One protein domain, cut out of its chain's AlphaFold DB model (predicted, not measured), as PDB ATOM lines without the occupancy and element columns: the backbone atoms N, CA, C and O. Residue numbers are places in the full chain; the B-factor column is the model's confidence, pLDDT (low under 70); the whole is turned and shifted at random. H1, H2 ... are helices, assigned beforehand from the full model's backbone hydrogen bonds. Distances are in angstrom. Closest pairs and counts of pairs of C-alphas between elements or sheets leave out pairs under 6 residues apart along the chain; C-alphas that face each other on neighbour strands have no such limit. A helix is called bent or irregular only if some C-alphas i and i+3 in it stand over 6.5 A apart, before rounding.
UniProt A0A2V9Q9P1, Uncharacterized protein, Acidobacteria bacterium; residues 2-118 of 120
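This is residues 2 to 118 of the 120 residues of an uncharacterized protein of Acidobacteria bacterium (UniProt A0A2V9Q9P1). Four long helices run up and down side by side in an elongated bundle, the hairpin of H1 and H2 making one half and the hairpin of H3 and H4 the other. H1 and H4 lie at opposite corners of the bundle, and H2 and H3 each touch the three other helices. The printed part has 117 residues with four named helices, H1, H2, H3 and H4 in that order, and no named strand; its class is all helix. It is compact, with a radius of gyration of the C-alphas of 15.2 A, and spans 52 by 27 by 15 A.

H1, residues 2 to 30, begins with C-alpha 2 at (-13.597, -65.145, 39.768) and is 43.6 A from first to last C-alpha. It is neither bent nor irregular, but only just: C-alphas 2 and 5 are 6.1 A apart. H2, residues 36 to 61, begins with C-alpha 36 at (20.130, -40.113, 34.600) and measures 36.9 A. H3, residues 65 to 85, measures 30.7 A; it too is only just neither bent nor irregular, with C-alphas 81 and 84 6.2 A apart. H4, residues 91 to 116, measures 38.5 A and ends with C-alpha 116 at (-24.930, -42.850, 35.874).

The four helices form an up and down bundle, each running against the one before it. H1 and H2 are a hairpin and touch at a shallow tilt of 23 degrees, opposite ways; their closest C-alphas, of Ala 18 and Val 47, are 4.7 A apart. H1 also touches H3, the same way at a shallow tilt of 14 degrees, with the closest C-alphas, of Leu 29 and Asp 85, 6.8 A apart. H2 and H3 are a hairpin at a shallow tilt of 17 degrees; they touch with residues 51 to 59 and 65 to 72 alone, and the closest C-alphas, of Ala 58 and Val 65, are 5.1 A apart. H2 touches H4, the same way at a shallow tilt of 8 degrees, the closest C-alphas being those of Gln 55 and Leu 108, 6.4 A apart. H3 and H4 are a hairpin at a shallow tilt of 15 degrees, with the closest C-alphas, of Ser 76 and Val 98, 5.3 A apart. H1 and H4 are apart. In H2 every O i to N i+4 pair is within hydrogen-bond range; the counts are 23 of 25 in H1, 15 of 17 in H3 and 21 of 22 in H4.

The two C-alphas farthest apart, of His 33 and Lys 118, are 53.9 A from each other. The printed part has no cut, and its three links, H1 to H2, H2 to H3 and H3 to H4, are tight. The mean pLDDT of the printed part is 86.3; residues 2 to 5, 32 to 35 and 115 to 118 are under 70.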
ATOM      1  N   VAL A   2     -15.080 -65.205  39.813       48.12
ATOM      2  CA  VAL A   2     -13.597 -65.145  39.768       48.12
ATOM      3  C   VAL A   2     -13.014 -64.030  38.872       48.12
ATOM      4  O   VAL A   2     -11.931 -63.524  39.146       48.12
ATOM      5  N   LYS A   3     -13.738 -63.555  37.844       51.53
ATOM      6  CA  LYS A   3     -13.221 -62.541  36.896       51.53
ATOM      7  C   LYS A   3     -13.046 -61.127  37.490       51.53
ATOM      8  O   LYS A   3     -12.233 -60.356  36.994       51.53
ATOM      9  N   TYR A   4     -13.770 -60.778  38.560       53.22
ATOM     10  CA  TYR A   4     -13.802 -59.406  39.100       53.22
ATOM     11  C   TYR A   4     -12.694 -59.093  40.113       53.22
ATOM     12  O   TYR A   4     -12.252 -57.947  40.195       53.22
ATOM     13  N   VAL A   5     -12.219 -60.096  40.859       60.19
ATOM     14  CA  VAL A   5     -11.109 -59.927  41.815       60.19
ATOM     15  C   VAL A   5      -9.816 -59.579  41.069       60.19
ATOM     16  O   VAL A   5      -9.085 -58.683  41.489       60.19
ATOM     17  N   GLY A   6      -9.598 -60.196  39.901       75.81
ATOM     18  CA  GLY A   6      -8.448 -59.909  39.040       75.81
ATOM     19  C   GLY A   6      -8.404 -58.458  38.559       75.81
ATOM     20  O   GLY A   6      -7.364 -57.815  38.659       75.81
ATOM     21  N   ALA A   7      -9.534 -57.900  38.110       77.00
ATOM     22  CA  ALA A   7      -9.580 -56.532  37.589       77.00
ATOM     23  C   ALA A   7      -9.271 -55.472  38.661       77.00
ATOM     24  O   ALA A   7      -8.526 -54.527  38.409       77.00
ATOM     25  N   VAL A   8      -9.794 -55.638  39.881       80.25
ATOM     26  CA  VAL A   8      -9.501 -54.715  40.991       80.25
ATOM     27  C   VAL A   8      -8.027 -54.793  41.400       80.25
ATOM     28  O   VAL A   8      -7.411 -53.751  41.626       80.25
ATOM     29  N   ALA A   9      -7.452 -55.998  41.459       82.44
ATOM     30  CA  ALA A   9      -6.034 -56.191  41.751       82.44
ATOM     31  C   ALA A   9      -5.135 -55.574  40.664       82.44
ATOM     32  O   ALA A   9      -4.177 -54.880  40.993       82.44
ATOM     33  N   LEU A  10      -5.493 -55.737  39.386       81.00
ATOM     34  CA  LEU A  10      -4.794 -55.139  38.242       81.00
ATOM     35  C   LEU A  10      -4.797 -53.607  38.288       81.00
ATOM     36  O   LEU A  10      -3.744 -53.002  38.103       81.00
ATOM     37  N   VAL A  11      -5.941 -52.977  38.581       83.12
ATOM     38  CA  VAL A  11      -6.020 -51.511  38.726       83.12
ATOM     39  C   VAL A  11      -5.130 -51.033  39.870       83.12
ATOM     40  O   VAL A  11      -4.368 -50.084  39.705       83.12
ATOM     41  N   LEU A  12      -5.210 -51.681  41.035       82.69
ATOM     42  CA  LEU A  12      -4.420 -51.282  42.201       82.69
ATOM     43  C   LEU A  12      -2.921 -51.464  41.962       82.69
ATOM     44  O   LEU A  12      -2.152 -50.572  42.314       82.69
ATOM     45  N   LEU A  13      -2.523 -52.572  41.333       83.31
ATOM     46  CA  LEU A  13      -1.136 -52.840  40.980       83.31
ATOM     47  C   LEU A  13      -0.619 -51.807  39.976       83.31
ATOM     48  O   LEU A  13       0.411 -51.193  40.226       83.31
ATOM     49  N   ALA A  14      -1.348 -51.554  38.887       80.44
ATOM     50  CA  ALA A  14      -0.935 -50.589  37.868       80.44
ATOM     51  C   ALA A  14      -0.775 -49.171  38.448       80.44
ATOM     52  O   ALA A  14       0.238 -48.514  38.216       80.44
ATOM     53  N   VAL A  15      -1.716 -48.726  39.287       79.00
ATOM     54  CA  VAL A  15      -1.621 -47.429  39.977       79.00
ATOM     55  C   VAL A  15      -0.451 -47.386  40.965       79.00
ATOM     56  O   VAL A  15       0.213 -46.353  41.089       79.00
ATOM     57  N   ALA A  16      -0.190 -48.482  41.683       82.06
ATOM     58  CA  ALA A  16       0.925 -48.565  42.619       82.06
ATOM     59  C   ALA A  16       2.276 -48.495  41.893       82.06
ATOM     60  O   ALA A  16       3.145 -47.740  42.323       82.06
ATOM     61  N   VAL A  17       2.418 -49.209  40.772       82.50
ATOM     62  CA  VAL A  17       3.627 -49.181  39.938       82.50
ATOM     63  C   VAL A  17       3.842 -47.787  39.353       82.50
ATOM     64  O   VAL A  17       4.928 -47.240  39.513       82.50
ATOM     65  N   ALA A  18       2.804 -47.152  38.798       77.44
ATOM     66  CA  ALA A  18       2.903 -45.779  38.295       77.44
ATOM     67  C   ALA A  18       3.329 -44.781  39.391       77.44
ATOM     68  O   ALA A  18       4.180 -43.927  39.168       77.44
ATOM     69  N   SER A  19       2.795 -44.926  40.609       81.81
ATOM     70  CA  SER A  19       3.178 -44.085  41.758       81.81
ATOM     71  C   SER A  19       4.593 -44.377  42.277       81.81
ATOM     72  O   SER A  19       5.185 -43.554  42.972       81.81
ATOM     73  N   SER A  20       5.122 -45.577  42.035       84.56
ATOM     74  CA  SER A  20       6.499 -45.931  42.385       84.56
ATOM     75  C   SER A  20       7.476 -45.347  41.374       84.56
ATOM     76  O   SER A  20       8.423 -44.681  41.774       84.56
ATOM     77  N   ALA A  21       7.194 -45.528  40.083       79.88
ATOM     78  CA  ALA A  21       7.987 -44.975  38.990       79.88
ATOM     79  C   ALA A  21       8.026 -43.435  39.040       79.88
ATOM     80  O   ALA A  21       9.080 -42.836  38.869       79.88
ATOM     81  N   GLU A  22       6.918 -42.775  39.393       86.38
ATOM     82  CA  GLU A  22       6.912 -41.324  39.635       86.38
ATOM     83  C   GLU A  22       7.859 -40.899  40.766       86.38
ATOM     84  O   GLU A  22       8.621 -39.949  40.608       86.38
ATOM     85  N   ARG A  23       7.876 -41.630  41.884       83.88
ATOM     86  CA  ARG A  23       8.813 -41.346  42.980       83.88
ATOM     87  C   ARG A  23      10.267 -41.598  42.583       83.88
ATOM     88  O   ARG A  23      11.127 -40.820  42.982       83.88
ATOM     89  N   GLN A  24      10.521 -42.632  41.780       86.00
ATOM     90  CA  GLN A  24      11.846 -42.902  41.223       86.00
ATOM     91  C   GLN A  24      12.305 -41.761  40.308       86.00
ATOM     92  O   GLN A  24      13.442 -41.318  40.426       86.00
ATOM     93  N   MET A  25      11.422 -41.205  39.469       84.50
ATOM     94  CA  MET A  25      11.757 -40.014  38.678       84.50
ATOM     95  C   MET A  25      12.172 -38.846  39.563       84.50
ATOM     96  O   MET A  25      13.178 -38.212  39.270       84.50
ATOM     97  N   LYS A  26      11.463 -38.581  40.669       82.31
ATOM     98  CA  LYS A  26      11.878 -37.504  41.576       82.31
ATOM     99  C   LYS A  26      13.257 -37.763  42.184       82.31
ATOM    100  O   LYS A  26      14.081 -36.859  42.191       82.31
ATOM    101  N   SER A  27      13.527 -38.987  42.644       83.81
ATOM    102  CA  SER A  27      14.846 -39.316  43.200       83.81
ATOM    103  C   SER A  27      15.958 -39.227  42.165       83.81
ATOM    104  O   SER A  27      17.062 -38.818  42.509       83.81
ATOM    105  N   LEU A  28      15.663 -39.574  40.907       81.38
ATOM    106  CA  LEU A  28      16.577 -39.327  39.803       81.38
ATOM    107  C   LEU A  28      16.831 -37.824  39.737       81.38
ATOM    108  O   LEU A  28      17.963 -37.427  39.928       81.38
ATOM    109  N   LEU A  29      15.805 -36.975  39.645       77.56
ATOM    110  CA  LEU A  29      15.967 -35.515  39.573       77.56
ATOM    111  C   LEU A  29      16.803 -34.865  40.693       77.56
ATOM    112  O   LEU A  29      17.434 -33.835  40.448       77.56
ATOM    113  N   ASP A  30      16.888 -35.488  41.864       79.31
ATOM    114  CA  ASP A  30      17.666 -34.988  43.000       79.31
ATOM    115  C   ASP A  30      19.141 -35.485  43.024       79.31
ATOM    116  O   ASP A  30      19.946 -34.968  43.798       79.31
ATOM    117  N   ALA A  31      19.534 -36.453  42.181       71.56
ATOM    118  CA  ALA A  31      20.892 -37.032  42.125       71.56
ATOM    119  C   ALA A  31      21.780 -36.415  41.017       71.56
ATOM    120  O   ALA A  31      21.337 -36.270  39.888       71.56
ATOM    121  N   SER A  32      23.050 -36.088  41.271       54.94
ATOM    122  CA  SER A  32      23.947 -35.434  40.287       54.94
ATOM    123  C   SER A  32      24.521 -36.386  39.208       54.94
ATOM    124  O   SER A  32      25.165 -37.350  39.615       54.94
ATOM    125  N   HIS A  33      24.352 -36.073  37.898       63.12
ATOM    126  CA  HIS A  33      25.081 -36.510  36.657       63.12
ATOM    127  C   HIS A  33      24.194 -36.927  35.442       63.12
ATOM    128  O   HIS A  33      23.020 -37.260  35.599       63.12
ATOM    129  N   ASP A  34      24.787 -36.922  34.230       62.78
ATOM    130  CA  ASP A  34      24.164 -36.999  32.883       62.78
ATOM    131  C   ASP A  34      23.510 -38.344  32.477       62.78
ATOM    132  O   ASP A  34      22.573 -38.356  31.674       62.78
ATOM    133  N   GLU A  35      23.930 -39.495  33.024       61.19
ATOM    134  CA  GLU A  35      23.374 -40.825  32.653       61.19
ATOM    135  C   GLU A  35      21.904 -41.017  33.086       61.19
ATOM    136  O   GLU A  35      21.168 -41.876  32.593       61.19
ATOM    137  N   ARG A  36      21.445 -40.136  33.968       71.81
ATOM    138  CA  ARG A  36      20.130 -40.113  34.600       71.81
ATOM    139  C   ARG A  36      18.996 -39.749  33.652       71.81
ATOM    140  O   ARG A  36      17.864 -40.174  33.864       71.81
ATOM    141  N   TRP A  37      19.270 -38.972  32.604       76.06
ATOM    142  CA  TRP A  37      18.229 -38.521  31.678       76.06
ATOM    143  C   TRP A  37      17.681 -39.659  30.817       76.06
ATOM    144  O   TRP A  37      16.484 -39.703  30.529       76.06
ATOM    145  N   ALA A  38      18.523 -40.632  30.460       79.62
ATOM    146  CA  ALA A  38      18.070 -41.845  29.788       79.62
ATOM    147  C   ALA A  38      17.137 -42.665  30.696       79.62
ATOM    148  O   ALA A  38      16.044 -43.043  30.269       79.62
ATOM    149  N   GLU A  39      17.520 -42.865  31.961       83.94
ATOM    150  CA  GLU A  39      16.691 -43.571  32.945       83.94
ATOM    151  C   GLU A  39      15.396 -42.807  33.256       83.94
ATOM    152  O   GLU A  39      14.320 -43.404  33.318       83.94
ATOM    153  N   PHE A  40      15.459 -41.479  33.367       85.94
ATOM    154  CA  PHE A  40      14.293 -40.621  33.556       85.94
ATOM    155  C   PHE A  40      13.298 -40.787  32.405       85.94
ATOM    156  O   PHE A  40      12.116 -41.021  32.649       85.94
ATOM    157  N   ARG A  41      13.766 -40.745  31.149       85.81
ATOM    158  CA  ARG A  41      12.907 -40.931  29.971       85.81
ATOM    159  C   ARG A  41      12.263 -42.317  29.938       85.81
ATOM    160  O   ARG A  41      11.075 -42.417  29.635       85.81
ATOM    161  N   VAL A  42      13.002 -43.373  30.281       88.00
ATOM    162  CA  VAL A  42      12.445 -44.734  30.403       88.00
ATOM    163  C   VAL A  42      11.379 -44.781  31.500       88.00
ATOM    164  O   VAL A  42      10.265 -45.256  31.268       88.00
ATOM    165  N   THR A  43      11.674 -44.207  32.665       89.31
ATOM    166  CA  THR A  43      10.755 -44.185  33.811       89.31
ATOM    167  C   THR A  43       9.488 -43.374  33.506       89.31
ATOM    168  O   THR A  43       8.382 -43.768  33.888       89.31
ATOM    169  N   LEU A  44       9.609 -42.283  32.746       91.75
ATOM    170  CA  LEU A  44       8.486 -41.473  32.275       91.75
ATOM    171  C   LEU A  44       7.553 -42.278  31.359       91.75
ATOM    172  O   LEU A  44       6.329 -42.207  31.504       91.75
ATOM    173  N   GLN A  45       8.115 -43.082  30.450       92.94
ATOM    174  CA  GLN A  45       7.328 -43.978  29.594       92.94
ATOM    175  C   GLN A  45       6.598 -45.047  30.409       92.94
ATOM    176  O   GLN A  45       5.423 -45.322  30.146       92.94
ATOM    177  N   ASP A  46       7.244 -45.608  31.431       91.56
ATOM    178  CA  ASP A  46       6.602 -46.570  32.322       91.56
ATOM    179  C   ASP A  46       5.428 -45.943  33.081       91.56
ATOM    180  O   ASP A  46       4.345 -46.536  33.130       91.56
ATOM    181  N   VAL A  47       5.570 -44.716  33.594       93.56
ATOM    182  CA  VAL A  47       4.450 -44.006  34.233       93.56
ATOM    183  C   VAL A  47       3.259 -43.866  33.288       93.56
ATOM    184  O   VAL A  47       2.132 -44.165  33.695       93.56
ATOM    185  N   ILE A  48       3.485 -43.466  32.033       96.38
ATOM    186  CA  ILE A  48       2.414 -43.350  31.031       96.38
ATOM    187  C   ILE A  48       1.753 -44.715  30.804       96.38
ATOM    188  O   ILE A  48       0.533 -44.834  30.907       96.38
ATOM    189  N   LYS A  49       2.553 -45.755  30.551       95.69
ATOM    190  CA  LYS A  49       2.087 -47.118  30.260       95.69
ATOM    191  C   LYS A  49       1.240 -47.707  31.388       95.69
ATOM    192  O   LYS A  49       0.207 -48.331  31.138       95.69
ATOM    193  N   TYR A  50       1.666 -47.539  32.638       93.19
ATOM    194  CA  TYR A  50       0.921 -48.072  33.776       93.19
ATOM    195  C   TYR A  50      -0.320 -47.236  34.104       93.19
ATOM    196  O   TYR A  50      -1.333 -47.813  34.512       93.19
ATOM    197  N   CYS A  51      -0.298 -45.919  33.872       95.44
ATOM    198  CA  CYS A  51      -1.496 -45.082  33.974       95.44
ATOM    199  C   CYS A  51      -2.555 -45.462  32.930       95.44
ATOM    200  O   CYS A  51      -3.717 -45.626  33.304       95.44
ATOM    201  N   ASP A  52      -2.154 -45.684  31.675       97.25
ATOM    202  CA  ASP A  52      -3.040 -46.140  30.595       97.25
ATOM    203  C   ASP A  52      -3.722 -47.466  30.963       97.25
ATOM    204  O   ASP A  52      -4.950 -47.578  31.033       97.25
ATOM    205  N   ARG A  53      -2.924 -48.466  31.366       94.38
ATOM    206  CA  ARG A  53      -3.454 -49.758  31.820       94.38
ATOM    207  C   ARG A  53      -4.431 -49.605  32.987       94.38
ATOM    208  O   ARG A  53      -5.454 -50.295  33.023       94.38
ATOM    209  N   ALA A  54      -4.126 -48.735  33.950       93.50
ATOM    210  CA  ALA A  54      -4.991 -48.494  35.100       93.50
ATOM    211  C   ALA A  54      -6.339 -47.881  34.693       93.50
ATOM    212  O   ALA A  54      -7.380 -48.340  35.165       93.50
ATOM    213  N   GLN A  55      -6.323 -46.875  33.820       96.75
ATOM    214  CA  GLN A  55      -7.506 -46.218  33.252       96.75
ATOM    215  C   GLN A  55      -8.366 -47.211  32.481       96.75
ATOM    216  O   GLN A  55      -9.533 -47.390  32.830       96.75
ATOM    217  N   VAL A  56      -7.790 -47.898  31.490       95.69
ATOM    218  CA  VAL A  56      -8.517 -48.845  30.633       95.69
ATOM    219  C   VAL A  56      -9.174 -49.925  31.486       95.69
ATOM    220  O   VAL A  56     -10.374 -50.176  31.366       95.69
ATOM    221  N   THR A  57      -8.427 -50.507  32.429       93.19
ATOM    222  CA  THR A  57      -8.957 -51.553  33.316       93.19
ATOM    223  C   THR A  57     -10.048 -51.007  34.243       93.19
ATOM    224  O   THR A  57     -11.052 -51.683  34.483       93.19
ATOM    225  N   ALA A  58      -9.897 -49.788  34.770       94.00
ATOM    226  CA  ALA A  58     -10.901 -49.172  35.636       94.00
ATOM    227  C   ALA A  58     -12.208 -48.890  34.880       94.00
ATOM    228  O   ALA A  58     -13.280 -49.208  35.399       94.00
ATOM    229  N   ILE A  59     -12.124 -48.371  33.650       94.50
ATOM    230  CA  ILE A  59     -13.280 -48.107  32.781       94.50
ATOM    231  C   ILE A  59     -13.978 -49.421  32.413       94.50
ATOM    232  O   ILE A  59     -15.174 -49.570  32.656       94.50
ATOM    233  N   GLN A  60     -13.235 -50.408  31.900       92.62
ATOM    234  CA  GLN A  60     -13.793 -51.698  31.476       92.62
ATOM    235  C   GLN A  60     -14.449 -52.459  32.631       92.62
ATOM    236  O   GLN A  60     -15.531 -53.025  32.483       92.62
ATOM    237  N   SER A  61     -13.808 -52.468  33.802       90.94
ATOM    238  CA  SER A  61     -14.353 -53.146  34.980       90.94
ATOM    239  C   SER A  61     -15.449 -52.349  35.686       90.94
ATOM    240  O   SER A  61     -16.137 -52.905  36.545       90.94
ATOM    241  N   LYS A  62     -15.595 -51.052  35.371       91.44
ATOM    242  CA  LYS A  62     -16.413 -50.081  36.114       91.44
ATOM    243  C   LYS A  62     -16.071 -50.022  37.608       91.44
ATOM    244  O   LYS A  62     -16.898 -49.659  38.445       91.44
ATOM    245  N   LYS A  63     -14.856 -50.425  37.996       89.25
ATOM    246  CA  LYS A  63     -14.400 -50.441  39.392       89.25
ATOM    247  C   LYS A  63     -13.275 -49.444  39.585       89.25
ATOM    248  O   LYS A  63     -12.401 -49.280  38.748       89.25
ATOM    249  N   LYS A  64     -13.287 -48.798  40.755       93.31
ATOM    250  CA  LYS A  64     -12.249 -47.856  41.201       93.31
ATOM    251  C   LYS A  64     -12.020 -46.651  40.270       93.31
ATOM    252  O   LYS A  64     -11.096 -45.905  40.551       93.31
ATOM    253  N   VAL A  65     -12.888 -46.384  39.287       94.44
ATOM    254  CA  VAL A  65     -12.786 -45.268  38.319       94.44
ATOM    255  C   VAL A  65     -12.403 -43.943  38.993       94.44
ATOM    256  O   VAL A  65     -11.362 -43.373  38.677       94.44
ATOM    257  N   LYS A  66     -13.162 -43.504  40.010       94.19
ATOM    258  CA  LYS A  66     -12.860 -42.281  40.786       94.19
ATOM    259  C   LYS A  66     -11.497 -42.324  41.478       94.19
ATOM    260  O   LYS A  66     -10.769 -41.339  41.486       94.19
ATOM    261  N   ARG A  67     -11.135 -43.465  42.069       94.81
ATOM    262  CA  ARG A  67      -9.846 -43.623  42.761       94.81
ATOM    263  C   ARG A  67      -8.679 -43.592  41.771       94.81
ATOM    264  O   ARG A  67      -7.649 -43.008  42.096       94.81
ATOM    265  N   THR A  68      -8.842 -44.206  40.603       95.62
ATOM    266  CA  THR A  68      -7.857 -44.183  39.518       95.62
ATOM    267  C   THR A  68      -7.677 -42.764  38.985       95.62
ATOM    268  O   THR A  68      -6.540 -42.317  38.891       95.62
ATOM    269  N   GLU A  69      -8.764 -42.018  38.752       96.88
ATOM    270  CA  GLU A  69      -8.693 -40.613  38.308       96.88
ATOM    271  C   GLU A  69      -7.887 -39.758  39.288       96.88
ATOM    272  O   GLU A  69      -6.926 -39.111  38.880       96.88
ATOM    273  N   ILE A  70      -8.201 -39.832  40.587       95.88
ATOM    274  CA  ILE A  70      -7.502 -39.054  41.623       95.88
ATOM    275  C   ILE A  70      -6.006 -39.372  41.630       95.88
ATOM    276  O   ILE A  70      -5.172 -38.490  41.841       95.88
ATOM    277  N   LYS A  71      -5.642 -40.637  41.414       96.19
ATOM    278  CA  LYS A  71      -4.241 -41.058  41.403       96.19
ATOM    279  C   LYS A  71      -3.505 -40.554  40.168       96.19
ATOM    280  O   LYS A  71      -2.425 -39.989  40.320       96.19
ATOM    281  N   ILE A  72      -4.108 -40.662  38.987       96.62
ATOM    282  CA  ILE A  72      -3.530 -40.104  37.758       96.62
ATOM    283  C   ILE A  72      -3.430 -38.572  37.856       96.62
ATOM    284  O   ILE A  72      -2.413 -38.005  37.467       96.62
ATOM    285  N   ARG A  73      -4.407 -37.891  38.477       97.12
ATOM    286  CA  ARG A  73      -4.332 -36.451  38.794       97.12
ATOM    287  C   ARG A  73      -3.105 -36.107  39.628       97.12
ATOM    288  O   ARG A  73      -2.399 -35.157  39.307       97.12
ATOM    289  N   GLN A  74      -2.869 -36.855  40.705       95.88
ATOM    290  CA  GLN A  74      -1.717 -36.633  41.581       95.88
ATOM    291  C   GLN A  74      -0.399 -36.782  40.813       95.88
ATOM    292  O   GLN A  74       0.471 -35.928  40.949       95.88
ATOM    293  N   ILE A  75      -0.277 -37.820  39.980       94.81
ATOM    294  CA  ILE A  75       0.915 -38.064  39.155       94.81
ATOM    295  C   ILE A  75       1.113 -36.936  38.130       94.81
ATOM    296  O   ILE A  75       2.211 -36.399  38.032       94.81
ATOM    297  N   SER A  76       0.056 -36.519  37.426       96.38
ATOM    298  CA  SER A  76       0.111 -35.422  36.444       96.38
ATOM    299  C   SER A  76       0.597 -34.106  37.059       96.38
ATOM    300  O   SER A  76       1.483 -33.448  36.515       96.38
ATOM    301  N   VAL A  77       0.077 -33.740  38.237       95.38
ATOM    302  CA  VAL A  77       0.521 -32.535  38.956       95.38
ATOM    303  C   VAL A  77       2.003 -32.625  39.327       95.38
ATOM    304  O   VAL A  77       2.731 -31.653  39.157       95.38
ATOM    305  N   ARG A  78       2.466 -33.788  39.797       93.12
ATOM    306  CA  ARG A  78       3.877 -33.987  40.152       93.12
ATOM    307  C   ARG A  78       4.789 -33.905  38.931       93.12
ATOM    308  O   ARG A  78       5.769 -33.175  38.983       93.12
ATOM    309  N   LEU A  79       4.424 -34.548  37.822       93.19
ATOM    310  CA  LEU A  79       5.163 -34.445  36.559       93.19
ATOM    311  C   LEU A  79       5.228 -33.008  36.038       93.19
ATOM    312  O   LEU A  79       6.276 -32.562  35.583       93.19
ATOM    313  N   ARG A  80       4.134 -32.250  36.151       94.00
ATOM    314  CA  ARG A  80       4.129 -30.833  35.771       94.00
ATOM    315  C   ARG A  80       5.122 -30.018  36.592       94.00
ATOM    316  O   ARG A  80       5.777 -29.151  36.026       94.00
ATOM    317  N   ASN A  81       5.235 -30.294  37.889       91.62
ATOM    318  CA  ASN A  81       6.219 -29.633  38.743       91.62
ATOM    319  C   ASN A  81       7.647 -30.042  38.348       91.62
ATOM    320  O   ASN A  81       8.495 -29.172  38.196       91.62
ATOM    321  N   MET A  82       7.875 -31.333  38.080       88.81
ATOM    322  CA  MET A  82       9.172 -31.857  37.628       88.81
ATOM    323  C   MET A  82       9.633 -31.273  36.292       88.81
ATOM    324  O   MET A  82      10.826 -31.248  36.031       88.81
ATOM    325  N   LYS A  83       8.726 -30.776  35.442       89.75
ATOM    326  CA  LYS A  83       9.098 -30.139  34.171       89.75
ATOM    327  C   LYS A  83      10.112 -29.003  34.353       89.75
ATOM    328  O   LYS A  83      10.917 -28.775  33.466       89.75
ATOM    329  N   PHE A  84      10.072 -28.285  35.472       87.94
ATOM    330  CA  PHE A  84      11.012 -27.191  35.735       87.94
ATOM    331  C   PHE A  84      12.327 -27.659  36.372       87.94
ATOM    332  O   PHE A  84      13.266 -26.875  36.448       87.94
ATOM    333  N   ASP A  85      12.394 -28.928  36.776       87.75
ATOM    334  CA  ASP A  85      13.584 -29.583  37.323       87.75
ATOM    335  C   ASP A  85      14.392 -30.305  36.219       87.75
ATOM    336  O   ASP A  85      15.464 -30.841  36.503       87.75
ATOM    337  N   VAL A  86      13.874 -30.368  34.978       86.12
ATOM    338  CA  VAL A  86      14.554 -30.994  33.831       86.12
ATOM    339  C   VAL A  86      15.196 -29.997  32.882       86.12
ATOM    340  O   VAL A  86      14.745 -28.853  32.759       86.12
ATOM    341  N   ASP A  87      16.221 -30.472  32.173       86.69
ATOM    342  CA  ASP A  87      16.893 -29.721  31.117       86.69
ATOM    343  C   ASP A  87      15.886 -29.257  30.059       86.69
ATOM    344  O   ASP A  87      14.898 -29.937  29.767       86.69
ATOM    345  N   ALA A  88      16.135 -28.082  29.472       88.50
ATOM    346  CA  ALA A  88      15.220 -27.439  28.527       88.50
ATOM    347  C   ALA A  88      14.806 -28.369  27.370       88.50
ATOM    348  O   ALA A  88      13.640 -28.374  26.975       88.50
ATOM    349  N   ASP A  89      15.738 -29.199  26.896       87.62
ATOM    350  CA  ASP A  89      15.529 -30.157  25.807       87.62
ATOM    351  C   ASP A  89      14.581 -31.308  26.193       87.62
ATOM    352  O   ASP A  89      13.880 -31.853  25.336       87.62
ATOM    353  N   ASP A  90      14.496 -31.650  27.481       87.06
ATOM    354  CA  ASP A  90      13.629 -32.712  27.999       87.06
ATOM    355  C   ASP A  90      12.246 -32.194  28.441       87.06
ATOM    356  O   ASP A  90      11.292 -32.981  28.521       87.06
ATOM    357  N   GLN A  91      12.071 -30.884  28.656       92.12
ATOM    358  CA  GLN A  91      10.782 -30.293  29.055       92.12
ATOM    359  C   GLN A  91       9.610 -30.627  28.112       92.12
ATOM    360  O   GLN A  91       8.519 -30.921  28.621       92.12
ATOM    361  N   PRO A  92       9.771 -30.630  26.768       93.81
ATOM    362  CA  PRO A  92       8.701 -31.025  25.855       93.81
ATOM    363  C   PRO A  92       8.229 -32.463  26.086       93.81
ATOM    364  O   PRO A  92       7.032 -32.742  26.011       93.81
ATOM    365  N   SER A  93       9.148 -33.375  26.421       91.69
ATOM    366  CA  SER A  93       8.815 -34.779  26.682       91.69
ATOM    367  C   SER A  93       7.986 -34.940  27.962       91.69
ATOM    368  O   SER A  93       6.986 -35.665  27.971       91.69
ATOM    369  N   VAL A  94       8.328 -34.187  29.014       93.38
ATOM    370  CA  VAL A  94       7.567 -34.145  30.270       93.38
ATOM    371  C   VAL A  94       6.189 -33.527  30.045       93.38
ATOM    372  O   VAL A  94       5.191 -34.057  30.537       93.38
ATOM    373  N   GLN A  95       6.095 -32.450  29.260       96.06
ATOM    374  CA  GLN A  95       4.811 -31.834  28.925       96.06
ATOM    375  C   GLN A  95       3.901 -32.805  28.157       96.06
ATOM    376  O   GLN A  95       2.745 -32.977  28.533       96.06
ATOM    377  N   ALA A  96       4.432 -33.516  27.159       96.25
ATOM    378  CA  ALA A  96       3.669 -34.518  26.417       96.25
ATOM    379  C   ALA A  96       3.162 -35.660  27.319       96.25
ATOM    380  O   ALA A  96       2.060 -36.176  27.119       96.25
ATOM    381  N   ALA A  97       3.943 -36.055  28.330       95.75
ATOM    382  CA  ALA A  97       3.504 -37.024  29.329       95.75
ATOM    383  C   ALA A  97       2.347 -36.479  30.180       95.75
ATOM    384  O   ALA A  97       1.344 -37.172  30.356       95.75
ATOM    385  N   VAL A  98       2.453 -35.235  30.660       96.88
ATOM    386  CA  VAL A  98       1.380 -34.549  31.400       96.88
ATOM    387  C   VAL A  98       0.097 -34.502  30.570       96.88
ATOM    388  O   VAL A  98      -0.960 -34.882  31.069       96.88
ATOM    389  N   ASP A  99       0.184 -34.116  29.298       98.12
ATOM    390  CA  ASP A  99      -0.980 -33.998  28.417       98.12
ATOM    391  C   ASP A  99      -1.667 -35.356  28.191       98.12
ATOM    392  O   ASP A  99      -2.897 -35.453  28.238       98.12
ATOM    393  N   LYS A 100      -0.888 -36.440  28.051       97.94
ATOM    394  CA  LYS A 100      -1.429 -37.810  28.011       97.94
ATOM    395  C   LYS A 100      -2.154 -38.177  29.305       97.94
ATOM    396  O   LYS A 100      -3.260 -38.709  29.251       97.94
ATOM    397  N   LEU A 101      -1.576 -37.877  30.468       97.50
ATOM    398  CA  LEU A 101      -2.237 -38.158  31.744       97.50
ATOM    399  C   LEU A 101      -3.527 -37.346  31.918       97.50
ATOM    400  O   LEU A 101      -4.502 -37.861  32.462       97.50
ATOM    401  N   GLU A 102      -3.581 -36.103  31.437       97.88
ATOM    402  CA  GLU A 102      -4.821 -35.318  31.428       97.88
ATOM    403  C   GLU A 102      -5.879 -35.923  30.496       97.88
ATOM    404  O   GLU A 102      -7.054 -35.985  30.865       97.88
ATOM    405  N   HIS A 103      -5.475 -36.451  29.340       98.19
ATOM    406  CA  HIS A 103      -6.377 -37.194  28.461       98.19
ATOM    407  C   HIS A 103      -6.967 -38.429  29.164       98.19
ATOM    408  O   HIS A 103      -8.186 -38.598  29.206       98.19
ATOM    409  N   PHE A 104      -6.123 -39.232  29.815       97.88
ATOM    410  CA  PHE A 104      -6.533 -40.410  30.590       97.88
ATOM    411  C   PHE A 104      -7.542 -40.065  31.694       97.88
ATOM    412  O   PHE A 104      -8.529 -40.774  31.919       97.88
ATOM    413  N   ARG A 105      -7.331 -38.933  32.375       97.19
ATOM    414  CA  ARG A 105      -8.266 -38.412  33.381       97.19
ATOM    415  C   ARG A 105      -9.594 -37.995  32.770       97.19
ATOM    416  O   ARG A 105     -10.631 -38.287  33.359       97.19
ATOM    417  N   ALA A 106      -9.576 -37.339  31.612       97.06
ATOM    418  CA  ALA A 106     -10.794 -36.937  30.922       97.06
ATOM    419  C   ALA A 106     -11.644 -38.156  30.526       97.06
ATOM    420  O   ALA A 106     -12.861 -38.130  30.704       97.06
ATOM    421  N   GLU A 107     -11.026 -39.244  30.061       97.19
ATOM    422  CA  GLU A 107     -11.736 -40.494  29.765       97.19
ATOM    423  C   GLU A 107     -12.344 -41.138  31.013       97.19
ATOM    424  O   GLU A 107     -13.524 -41.504  31.016       97.19
ATOM    425  N   LEU A 108     -11.574 -41.218  32.103       96.25
ATOM    426  CA  LEU A 108     -12.082 -41.698  33.387       96.25
ATOM    427  C   LEU A 108     -13.263 -40.854  33.865       96.25
ATOM    428  O   LEU A 108     -14.282 -41.418  34.257       96.25
ATOM    429  N   PHE A 109     -13.152 -39.528  33.800       93.81
ATOM    430  CA  PHE A 109     -14.211 -38.610  34.207       93.81
ATOM    431  C   PHE A 109     -15.471 -38.800  33.357       93.81
ATOM    432  O   PHE A 109     -16.537 -39.038  33.917       93.81
ATOM    433  N   ARG A 110     -15.351 -38.820  32.021       94.69
ATOM    434  CA  ARG A 110     -16.468 -39.102  31.096       94.69
ATOM    435  C   ARG A 110     -17.153 -40.429  31.415       94.69
ATOM    436  O   ARG A 110     -18.379 -40.492  31.466       94.69
ATOM    437  N   SER A 111     -16.378 -41.478  31.698       94.12
ATOM    438  CA  SER A 111     -16.943 -42.785  32.043       94.12
ATOM    439  C   SER A 111     -17.819 -42.748  33.303       94.12
ATOM    440  O   SER A 111     -18.771 -43.516  33.388       94.12
ATOM    441  N   MET A 112     -17.559 -41.843  34.259       90.12
ATOM    442  CA  MET A 112     -18.384 -41.706  35.467       90.12
ATOM    443  C   MET A 112     -19.799 -41.212  35.158       90.12
ATOM    444  O   MET A 112     -20.741 -41.708  35.769       90.12
ATOM    445  N   PHE A 113     -19.954 -40.308  34.191       86.25
ATOM    446  CA  PHE A 113     -21.265 -39.791  33.779       86.25
ATOM    447  C   PHE A 113     -22.014 -40.765  32.863       86.25
ATOM    448  O   PHE A 113     -23.223 -40.926  32.984       86.25
ATOM    449  N   ASN A 114     -21.293 -41.517  32.029       79.62
ATOM    450  CA  ASN A 114     -21.908 -42.569  31.213       79.62
ATOM    451  C   ASN A 114     -22.326 -43.797  32.048       79.62
ATOM    452  O   ASN A 114     -23.135 -44.610  31.604       79.62
ATOM    453  N   MET A 115     -21.756 -43.977  33.246       59.41
ATOM    454  CA  MET A 115     -22.205 -45.003  34.193       59.41
ATOM    455  C   MET A 115     -23.501 -44.599  34.903       59.41
ATOM    456  O   MET A 115     -24.314 -45.478  35.160       59.41
ATOM    457  N   SER A 116     -23.722 -43.306  35.173       58.03
ATOM    458  CA  SER A 116     -24.930 -42.850  35.874       58.03
ATOM    459  C   SER A 116     -26.218 -42.937  35.048       58.03
ATOM    460  O   SER A 116     -27.283 -43.025  35.644       58.03
ATOM    461  N   GLU A 117     -26.149 -42.959  33.712       54.06
ATOM    462  CA  GLU A 117     -27.343 -43.063  32.844       54.06
ATOM    463  C   GLU A 117     -27.935 -44.478  32.740       54.06
ATOM    464  O   GLU A 117     -29.085 -44.621  32.351       54.06
ATOM    465  N   LYS A 118     -27.171 -45.535  33.049       51.66
ATOM    466  CA  LYS A 118     -27.646 -46.934  32.944       51.66
ATOM    467  C   LYS A 118     -28.097 -47.548  34.271       51.66
ATOM    468  O   LYS A 118     -28.522 -48.701  34.273       51.66
TER     469      LYS A 118